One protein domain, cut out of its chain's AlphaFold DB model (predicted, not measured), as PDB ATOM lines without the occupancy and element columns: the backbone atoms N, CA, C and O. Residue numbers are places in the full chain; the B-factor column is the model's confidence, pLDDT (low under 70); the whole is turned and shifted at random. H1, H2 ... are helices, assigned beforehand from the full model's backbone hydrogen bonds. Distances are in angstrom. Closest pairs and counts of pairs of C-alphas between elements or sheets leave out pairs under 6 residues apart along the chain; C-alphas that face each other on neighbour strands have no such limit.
ATOM      1  N   LEU A 605     154.574 156.440 169.313       80.56
ATOM      2  CA  LEU A 605     155.491 155.366 169.689       80.56
ATOM      3  C   LEU A 605     154.889 153.992 169.372       80.56
ATOM      4  O   LEU A 605     155.512 153.195 168.669       80.56
ATOM      5  N   ILE A 606     153.662 153.749 169.845       79.38
ATOM      6  CA  ILE A 606     152.925 152.499 169.615       79.38
ATOM      7  C   ILE A 606     152.757 152.269 168.111       79.38
ATOM      8  O   ILE A 606     153.098 151.202 167.600       79.38
ATOM      9  N   TYR A 607     152.295 153.285 167.383       80.12
ATOM     10  CA  TYR A 607     152.072 153.171 165.948       80.12
ATOM     11  C   TYR A 607     153.368 152.899 165.165       80.12
ATOM     12  O   TYR A 607     153.428 151.972 164.356       80.12
ATOM     13  N   LYS A 608     154.441 153.658 165.429       76.62
ATOM     14  CA  LYS A 608     155.738 153.479 164.752       76.62
ATOM     15  C   LYS A 608     156.312 152.076 164.967       76.62
ATOM     16  O   LYS A 608     156.883 151.521 164.026       76.62
ATOM     17  N   TYR A 609     156.155 151.518 166.167       76.94
ATOM     18  CA  TYR A 609     156.655 150.186 166.487       76.94
ATOM     19  C   TYR A 609     155.841 149.075 165.822       76.94
ATOM     20  O   TYR A 609     156.413 148.267 165.097       76.94
ATOM     21  N   PHE A 610     154.519 149.050 166.023       75.62
ATOM     22  CA  PHE A 610     153.683 147.947 165.539       75.62
ATOM     23  C   PHE A 610     153.399 148.001 164.033       75.62
ATOM     24  O   PHE A 610     153.220 146.951 163.423       75.62
ATOM     25  N   TYR A 611     153.361 149.193 163.421       71.75
ATOM     26  CA  TYR A 611     152.918 149.349 162.027       71.75
ATOM     27  C   TYR A 611     154.022 149.777 161.056       71.75
ATOM     28  O   TYR A 611     153.988 149.384 159.893       71.75
ATOM     29  N   LYS A 612     155.022 150.559 161.492       66.81
ATOM     30  CA  LYS A 612     156.104 151.035 160.603       66.81
ATOM     31  C   LYS A 612     157.404 150.225 160.704       66.81
ATOM     32  O   LYS A 612     158.327 150.522 159.947       66.81
ATOM     33  N   ASN A 613     157.503 149.229 161.597       62.19
ATOM     34  CA  ASN A 613     158.700 148.393 161.822       62.19
ATOM     35  C   ASN A 613     160.017 149.192 161.950       62.19
ATOM     36  O   ASN A 613     161.107 148.682 161.677       62.19
ATOM     37  N   LYS A 614     159.948 150.467 162.354       59.88
ATOM     38  CA  LYS A 614     161.143 151.288 162.555       59.88
ATOM     39  C   LYS A 614     161.681 150.999 163.952       59.88
ATOM     40  O   LYS A 614     160.968 151.185 164.933       59.88
ATOM     41  N   LYS A 615     162.958 150.608 164.056       54.62
ATOM     42  CA  LYS A 615     163.698 150.720 165.322       54.62
ATOM     43  C   LYS A 615     163.770 152.205 165.660       54.62
ATOM     44  O   LYS A 615     164.557 152.933 165.065       54.62
ATOM     45  N   ILE A 616     162.904 152.665 166.556       54.72
ATOM     46  CA  ILE A 616     162.948 154.045 167.030       54.72
ATOM     47  C   ILE A 616     164.244 154.176 167.833       54.72
ATOM     48  O   ILE A 616     164.509 153.352 168.718       54.72
ATOM     49  N   ASN A 617     165.075 155.155 167.459       52.53
ATOM     50  CA  ASN A 617     166.310 155.467 168.168       52.53
ATOM     51  C   ASN A 617     165.996 155.692 169.650       52.53
ATOM     52  O   ASN A 617     164.998 156.311 170.011       52.53
ATOM     53  N   LYS A 618     166.850 155.140 170.511       48.06
ATOM     54  CA  LYS A 618     166.606 154.946 171.946       48.06
ATOM     55  C   LYS A 618     166.402 156.222 172.793       48.06
ATOM     56  O   LYS A 618     166.277 156.071 174.000       48.06
ATOM     57  N   ASN A 619     166.345 157.442 172.246       49.34
ATOM     58  CA  ASN A 619     166.748 158.625 173.024       49.34
ATOM     59  C   ASN A 619     165.885 159.903 173.006       49.34
ATOM     60  O   ASN A 619     166.361 160.898 173.541       49.34
ATOM     61  N   ASP A 620     164.636 159.944 172.535       51.66
ATOM     62  CA  ASP A 620     164.063 161.281 172.247       51.66
ATOM     63  C   ASP A 620     163.203 161.962 173.328       51.66
ATOM     64  O   ASP A 620     162.784 163.095 173.132       51.66
ATOM     65  N   LEU A 621     163.000 161.362 174.504       58.38
ATOM     66  CA  LEU A 621     162.433 162.045 175.687       58.38
ATOM     67  C   LEU A 621     163.058 161.435 176.956       58.38
ATOM     68  O   LEU A 621     162.383 160.798 177.760       58.38
ATOM     69  N   LEU A 622     164.385 161.514 177.087       50.78
ATOM     70  CA  LEU A 622     165.094 161.067 178.291       50.78
ATOM     71  C   LEU A 622     164.906 162.087 179.423       50.78
ATOM     72  O   LEU A 622     165.449 163.182 179.350       50.78
ATOM     73  N   VAL A 634     155.761 156.438 179.506       83.06
ATOM     74  CA  VAL A 634     156.574 155.304 179.986       83.06
ATOM     75  C   VAL A 634     155.789 153.986 179.948       83.06
ATOM     76  O   VAL A 634     156.343 152.957 179.563       83.06
ATOM     77  N   LYS A 635     154.483 154.001 180.249       82.88
ATOM     78  CA  LYS A 635     153.596 152.840 180.046       82.88
ATOM     79  C   LYS A 635     153.577 152.410 178.576       82.88
ATOM     80  O   LYS A 635     153.681 151.221 178.292       82.88
ATOM     81  N   ALA A 636     153.505 153.356 177.637       82.56
ATOM     82  CA  ALA A 636     153.582 153.046 176.210       82.56
ATOM     83  C   ALA A 636     154.943 152.442 175.814       82.56
ATOM     84  O   ALA A 636     154.972 151.469 175.063       82.56
ATOM     85  N   LYS A 637     156.063 152.944 176.364       80.06
ATOM     86  CA  LYS A 637     157.397 152.334 176.179       80.06
ATOM     87  C   LYS A 637     157.431 150.877 176.642       80.06
ATOM     88  O   LYS A 637     157.954 150.031 175.921       80.06
ATOM     89  N   LEU A 638     156.845 150.591 177.805       81.56
ATOM     90  CA  LEU A 638     156.752 149.237 178.347       81.56
ATOM     91  C   LEU A 638     155.953 148.299 177.433       81.56
ATOM     92  O   LEU A 638     156.433 147.215 177.125       81.56
ATOM     93  N   ILE A 639     154.776 148.726 176.961       79.75
ATOM     94  CA  ILE A 639     153.929 147.938 176.038       79.75
ATOM     95  C   ILE A 639     154.686 147.589 174.752       79.75
ATOM     96  O   ILE A 639     154.525 146.509 174.190       79.75
ATOM     97  N   VAL A 640     155.524 148.513 174.292       77.81
ATOM     98  CA  VAL A 640     156.350 148.373 173.094       77.81
ATOM     99  C   VAL A 640     157.623 147.527 173.346       77.81
ATOM    100  O   VAL A 640     158.365 147.205 172.421       77.81
ATOM    101  N   GLY A 641     157.881 147.112 174.589       72.50
ATOM    102  CA  GLY A 641     159.012 146.253 174.951       72.50
ATOM    103  C   GLY A 641     160.340 146.994 175.128       72.50
ATOM    104  O   GLY A 641     161.404 146.379 175.039       72.50
ATOM    105  N   TYR A 642     160.312 148.310 175.358       77.69
ATOM    106  CA  TYR A 642     161.509 149.064 175.738       77.69
ATOM    107  C   TYR A 642     161.858 148.861 177.218       77.69
ATOM    108  O   TYR A 642     160.984 148.715 178.072       77.69
ATOM    109  N   ASP A 643     163.155 148.913 177.526       76.62
ATOM    110  CA  ASP A 643     163.647 148.946 178.902       76.62
ATOM    111  C   ASP A 643     163.325 150.306 179.543       76.62
ATOM    112  O   ASP A 643     163.806 151.344 179.084       76.62
ATOM    113  N   ILE A 644     162.500 150.284 180.593       81.69
ATOM    114  CA  ILE A 644     162.058 151.470 181.339       81.69
ATOM    115  C   ILE A 644     162.690 151.573 182.737       81.69
ATOM    116  O   ILE A 644     162.261 152.392 183.550       81.69
ATOM    117  N   THR A 645     163.701 150.759 183.054       78.44
ATOM    118  CA  THR A 645     164.346 150.756 184.383       78.44
ATOM    119  C   THR A 645     164.930 152.121 184.751       78.44
ATOM    120  O   THR A 645     164.731 152.608 185.868       78.44
ATOM    121  N   THR A 646     165.585 152.788 183.799       79.38
ATOM    122  CA  THR A 646     166.149 154.136 183.962       79.38
ATOM    123  C   THR A 646     165.066 155.196 184.188       79.38
ATOM    124  O   THR A 646     165.218 156.039 185.074       79.38
ATOM    125  N   ASP A 647     163.946 155.112 183.465       79.06
ATOM    126  CA  ASP A 647     162.782 155.991 183.631       79.06
ATOM    127  C   ASP A 647     162.134 155.813 185.018       79.06
ATOM    128  O   ASP A 647     161.825 156.797 185.694       79.06
ATOM    129  N   ILE A 648     161.990 154.567 185.489       79.56
ATOM    130  CA  ILE A 648     161.481 154.246 186.833       79.56
ATOM    131  C   ILE A 648     162.396 154.836 187.914       79.56
ATOM    132  O   ILE A 648     161.906 155.444 188.869       79.56
ATOM    133  N   HIS A 649     163.720 154.685 187.787       81.62
ATOM    134  CA  HIS A 649     164.673 155.264 188.738       81.62
ATOM    135  C   HIS A 649     164.609 156.795 188.758       81.62
ATOM    136  O   HIS A 649     164.578 157.390 189.838       81.62
ATOM    137  N   TYR A 650     164.517 157.426 187.585       82.19
ATOM    138  CA  TYR A 650     164.371 158.873 187.461       82.19
ATOM    139  C   TYR A 650     163.076 159.379 188.117       82.19
ATOM    140  O   TYR A 650     163.123 160.290 188.948       82.19
ATOM    141  N   LEU A 651     161.930 158.759 187.823       82.50
ATOM    142  CA  LEU A 651     160.637 159.126 188.410       82.50
ATOM    143  C   LEU A 651     160.626 158.957 189.942       82.50
ATOM    144  O   LEU A 651     160.169 159.853 190.653       82.50
ATOM    145  N   LYS A 652     161.214 157.867 190.465       78.25
ATOM    146  CA  LYS A 652     161.390 157.663 191.918       78.25
ATOM    147  C   LYS A 652     162.259 158.741 192.554       78.25
ATOM    148  O   LYS A 652     161.921 159.229 193.631       78.25
ATOM    149  N   SER A 653     163.369 159.104 191.907       81.31
ATOM    150  CA  SER A 653     164.296 160.124 192.413       81.31
ATOM    151  C   SER A 653     163.660 161.517 192.496       81.31
ATOM    152  O   SER A 653     164.025 162.303 193.364       81.31
ATOM    153  N   ASN A 654     162.651 161.785 191.659       80.62
ATOM    154  CA  ASN A 654     161.871 163.023 191.661       80.62
ATOM    155  C   ASN A 654     160.574 162.935 192.490       80.62
ATOM    156  O   ASN A 654     159.734 163.824 192.385       80.62
ATOM    157  N   LEU A 655     160.411 161.901 193.329       78.56
ATOM    158  CA  LEU A 655     159.266 161.711 194.238       78.56
ATOM    159  C   LEU A 655     157.891 161.601 193.545       78.56
ATOM    160  O   LEU A 655     156.868 161.875 194.169       78.56
ATOM    161  N   ILE A 656     157.848 161.164 192.284       80.06
ATOM    162  CA  ILE A 656     156.593 160.960 191.547       80.06
ATOM    163  C   ILE A 656     155.983 159.606 191.936       80.06
ATOM    164  O   ILE A 656     156.698 158.602 192.034       80.06
ATOM    165  N   ASN A 657     154.665 159.558 192.157       77.56
ATOM    166  CA  ASN A 657     153.969 158.307 192.447       77.56
ATOM    167  C   ASN A 657     153.906 157.432 191.187       77.56
ATOM    168  O   ASN A 657     153.267 157.790 190.205       77.56
ATOM    169  N   ILE A 658     154.571 156.280 191.223       77.31
ATOM    170  CA  ILE A 658     154.676 155.366 190.080       77.31
ATOM    171  C   ILE A 658     154.282 153.930 190.428       77.31
ATOM    172  O   ILE A 658     154.668 153.003 189.717       77.31
ATOM    173  N   ASP A 659     153.543 153.719 191.517       74.44
ATOM    174  CA  ASP A 659     153.192 152.370 191.975       74.44
ATOM    175  C   ASP A 659     152.432 151.571 190.897       74.44
ATOM    176  O   ASP A 659     152.727 150.398 190.683       74.44
ATOM    177  N   ASP A 660     151.557 152.216 190.118       72.00
ATOM    178  CA  ASP A 660     150.854 151.567 189.000       72.00
ATOM    179  C   ASP A 660     151.760 151.246 187.810       72.00
ATOM    180  O   ASP A 660     151.574 150.222 187.155       72.00
ATOM    181  N   LEU A 661     152.762 152.085 187.533       77.69
ATOM    182  CA  LEU A 661     153.763 151.818 186.497       77.69
ATOM    183  C   LEU A 661     154.663 150.644 186.899       77.69
ATOM    184  O   LEU A 661     154.975 149.806 186.060       77.69
ATOM    185  N   ILE A 662     155.051 150.566 188.177       76.81
ATOM    186  CA  ILE A 662     155.797 149.429 188.734       76.81
ATOM    187  C   ILE A 662     154.936 148.165 188.680       76.81
ATOM    188  O   ILE A 662     155.431 147.116 188.280       76.81
ATOM    189  N   GLY A 663     153.653 148.263 189.043       72.38
ATOM    190  CA  GLY A 663     152.700 147.162 188.927       72.38
ATOM    191  C   GLY A 663     152.617 146.634 187.495       72.38
ATOM    192  O   GLY A 663     152.843 145.451 187.269       72.38
ATOM    193  N   LEU A 664     152.404 147.522 186.520       74.06
ATOM    194  CA  LEU A 664     152.438 147.189 185.092       74.06
ATOM    195  C   LEU A 664     153.769 146.550 184.676       74.06
ATOM    196  O   LEU A 664     153.771 145.517 184.015       74.06
ATOM    197  N   TYR A 665     154.901 147.118 185.089       76.50
ATOM    198  CA  TYR A 665     156.225 146.581 184.774       76.50
ATOM    199  C   TYR A 665     156.431 145.160 185.309       76.50
ATOM    200  O   TYR A 665     156.975 144.308 184.607       76.50
ATOM    201  N   ASN A 666     155.954 144.889 186.524       73.44
ATOM    202  CA  ASN A 666     156.028 143.568 187.139       73.44
ATOM    203  C   ASN A 666     155.181 142.534 186.391       73.44
ATOM    204  O   ASN A 666     155.631 141.404 186.248       73.44
ATOM    205  N   ILE A 667     154.004 142.922 185.883       72.44
ATOM    206  CA  ILE A 667     153.147 142.043 185.067       72.44
ATOM    207  C   ILE A 667     153.862 141.619 183.777       72.44
ATOM    208  O   ILE A 667     153.719 140.481 183.348       72.44
ATOM    209  N   PHE A 668     154.617 142.523 183.147       70.75
ATOM    210  CA  PHE A 668     155.282 142.239 181.871       70.75
ATOM    211  C   PHE A 668     156.617 141.493 182.006       70.75
ATOM    212  O   PHE A 668     157.003 140.802 181.068       70.75
ATOM    213  N   ASN A 669     157.337 141.642 183.125       69.25
ATOM    214  CA  ASN A 669     158.722 141.168 183.248       69.25
ATOM    215  C   ASN A 669     158.970 140.115 184.343       69.25
ATOM    216  O   ASN A 669     160.132 139.771 184.557       69.25
ATOM    217  N   ASP A 670     157.933 139.622 185.034       58.84
ATOM    218  CA  ASP A 670     157.926 138.560 186.070       58.84
ATOM    219  C   ASP A 670     158.942 138.685 187.243       58.84
ATOM    220  O   ASP A 670     158.835 137.954 188.224       58.84
ATOM    221  N   ASN A 671     159.907 139.618 187.213       55.94
ATOM    222  CA  ASN A 671     161.132 139.564 188.026       55.94
ATOM    223  C   ASN A 671     161.623 140.908 188.609       55.94
ATOM    224  O   ASN A 671     162.759 140.986 189.079       55.94
ATOM    225  N   TYR A 672     160.820 141.980 188.639       55.41
ATOM    226  CA  TYR A 672     161.265 143.245 189.252       55.41
ATOM    227  C   TYR A 672     160.812 143.391 190.713       55.41
ATOM    228  O   TYR A 672     159.718 143.846 191.040       55.41
ATOM    229  N   MET A 673     161.701 143.020 191.634       55.09
ATOM    230  CA  MET A 673     161.501 143.115 193.086       55.09
ATOM    231  C   MET A 673     161.721 144.549 193.596       55.09
ATOM    232  O   MET A 673     162.646 144.810 194.365       55.09
ATOM    233  N   THR A 674     160.881 145.506 193.188       60.28
ATOM    234  CA  THR A 674     160.787 146.780 193.924       60.28
ATOM    235  C   THR A 674     159.551 146.804 194.819       60.28
ATOM    236  O   THR A 674     158.452 146.583 194.314       60.28
ATOM    237  N   PRO A 675     159.701 147.092 196.127       58.12
ATOM    238  CA  PRO A 675     158.569 147.161 197.039       58.12
ATOM    239  C   PRO A 675     157.654 148.328 196.649       58.12
ATOM    240  O   PRO A 675     158.104 149.472 196.540       58.12
ATOM    241  N   LEU A 676     156.380 148.015 196.417       61.88
ATOM    242  CA  LEU A 676     155.309 148.992 196.213       61.88
ATOM    243  C   LEU A 676     155.039 149.719 197.535       61.88
ATOM    244  O   LEU A 676     154.989 149.076 198.587       61.88
ATOM    245  N   LYS A 677     154.878 151.047 197.499       56.66
ATOM    246  CA  LYS A 677     154.565 151.832 198.707       56.66
ATOM    247  C   LYS A 677     153.069 151.822 199.021       56.66
ATOM    248  O   LYS A 677     152.701 151.864 200.194       56.66
ATOM    249  N   SER A 678     152.218 151.749 197.999       58.62
ATOM    250  CA  SER A 678     150.761 151.675 198.127       58.62
ATOM    251  C   SER A 678     150.198 150.287 197.794       58.62
ATOM    252  O   SER A 678     150.782 149.497 197.053       58.62
ATOM    253  N   GLN A 679     149.016 149.991 198.347       61.75
ATOM    254  CA  GLN A 679     148.202 148.818 198.007       61.75
ATOM    255  C   GLN A 679     147.458 149.045 196.675       61.75
ATOM    256  O   GLN A 679     146.236 148.916 196.638       61.75
ATOM    257  N   SER A 680     148.153 149.441 195.600       66.06
ATOM    258  CA  SER A 680     147.488 149.664 194.311       66.06
ATOM    259  C   SER A 680     146.951 148.350 193.731       66.06
ATOM    260  O   SER A 680     147.518 147.269 193.938       66.06
ATOM    261  N   ILE A 681     145.813 148.429 193.039       68.88
ATOM    262  CA  ILE A 681     145.106 147.261 192.492       68.88
ATOM    263  C   ILE A 681     145.964 146.578 191.418       68.88
ATOM    264  O   ILE A 681     146.107 145.355 191.422       68.88
ATOM    265  N   ILE A 682     146.618 147.370 190.562       69.69
ATOM    266  CA  ILE A 682     147.511 146.890 189.498       69.69
ATOM    267  C   ILE A 682     148.763 146.228 190.089       69.69
ATOM    268  O   ILE A 682     149.189 145.179 189.612       69.69
ATOM    269  N   GLY A 683     149.325 146.774 191.172       64.88
ATOM    270  CA  GLY A 683     150.476 146.182 191.862       64.88
ATOM    271  C   GLY A 683     150.205 144.813 192.504       64.88
ATOM    272  O   GLY A 683     151.142 144.087 192.844       64.88
ATOM    273  N   ASN A 684     148.932 144.439 192.655       65.38
ATOM    274  CA  ASN A 684     148.496 143.132 193.144       65.38
ATOM    275  C   ASN A 684     147.810 142.282 192.060       65.38
ATOM    276  O   ASN A 684     147.172 141.275 192.383       65.38
ATOM    277  N   PHE A 685     147.956 142.651 190.783       66.88
ATOM    278  CA  PHE A 685     147.469 141.851 189.663       66.88
ATOM    279  C   PHE A 685     148.016 140.419 189.741       66.88
ATOM    280  O   PHE A 685     149.198 140.204 190.001       66.88
ATOM    281  N   GLY A 686     147.142 139.426 189.564       61.81
ATOM    282  CA  GLY A 686     147.510 138.007 189.611       61.81
ATOM    283  C   GLY A 686     147.713 137.419 191.014       61.81
ATOM    284  O   GLY A 686     147.739 136.194 191.146       61.81
TER     285      GLY A 686
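Overview. This is residues 605 to 622 and 634 to 686 of the 839 residues of the protein "Ribosomal protein L36E" of Enterocytozoon bieneusi (strain H348) (UniProt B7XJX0). Three short helices, H1, H2 and H4, make a loose row in which H2 and H4 lie side by side, while H1 meets H2 near its first residues, at Ile 606, and points away from it; H3 runs the opposite way to H2 and H4, close to both but not clearly touching either. At the end of the row away from H1, the stretch from residue 670 to 686, with no named element, loops round H4. The printed part has 71 residues with four named helices in the order H1, H2, H3, H4 and no named strand; the class is all helix, though under half of the residues, 34, are in named elements. It is only just compact, close to loose, with a radius of gyration of the C-alphas of 13.2 A and spans of 38 by 28 by 17 A.

Arrangement. Start at H1, residues 605 to 612; it touches H2, residues 634 to 639, where the C-alphas of Ile 606 and Ala 636 are the closest, 6.7 A apart. They run the same way at a shallow tilt of 34 degrees, only just short of steep. H2 also touches H4, residues 659 to 669, closest at the C-alphas of Lys 635 and Leu 661, 6.5 A, the same way at a shallow tilt of 25 degrees. H3, residues 645 to 653, is close to H4 but not clearly touching: the closest C-alphas, of Ile 648 and Ile 662, are 7.7 A apart, and the two run opposite ways at 17 degrees, a shallow tilt. H1 is apart from H3 and H4. In H1, H2, H3 and H4 every O i to N i+4 pair is within hydrogen-bond range.

Along the chain. Find C-alpha 605 at (155.491, 155.366, 169.689), where H1 begins. H3 measures 12.3 A from first to last C-alpha, and H4 15.2 A, ending at C-alpha 669 at (158.722, 141.168, 183.248).

Size, cuts and confidence. The C-alphas of Lys 612 and Gln 679 are the farthest apart, 38.3 A. Residues 623 to 633 are not printed, and C-alphas 622 and 634 are 10.4 A apart across this cut, which lies in the link from H1 to H2. The links H2 to H3 and H3 to H4 are tight. The model's pLDDT is under 70 at residues 612 to 622 and 669 to 686.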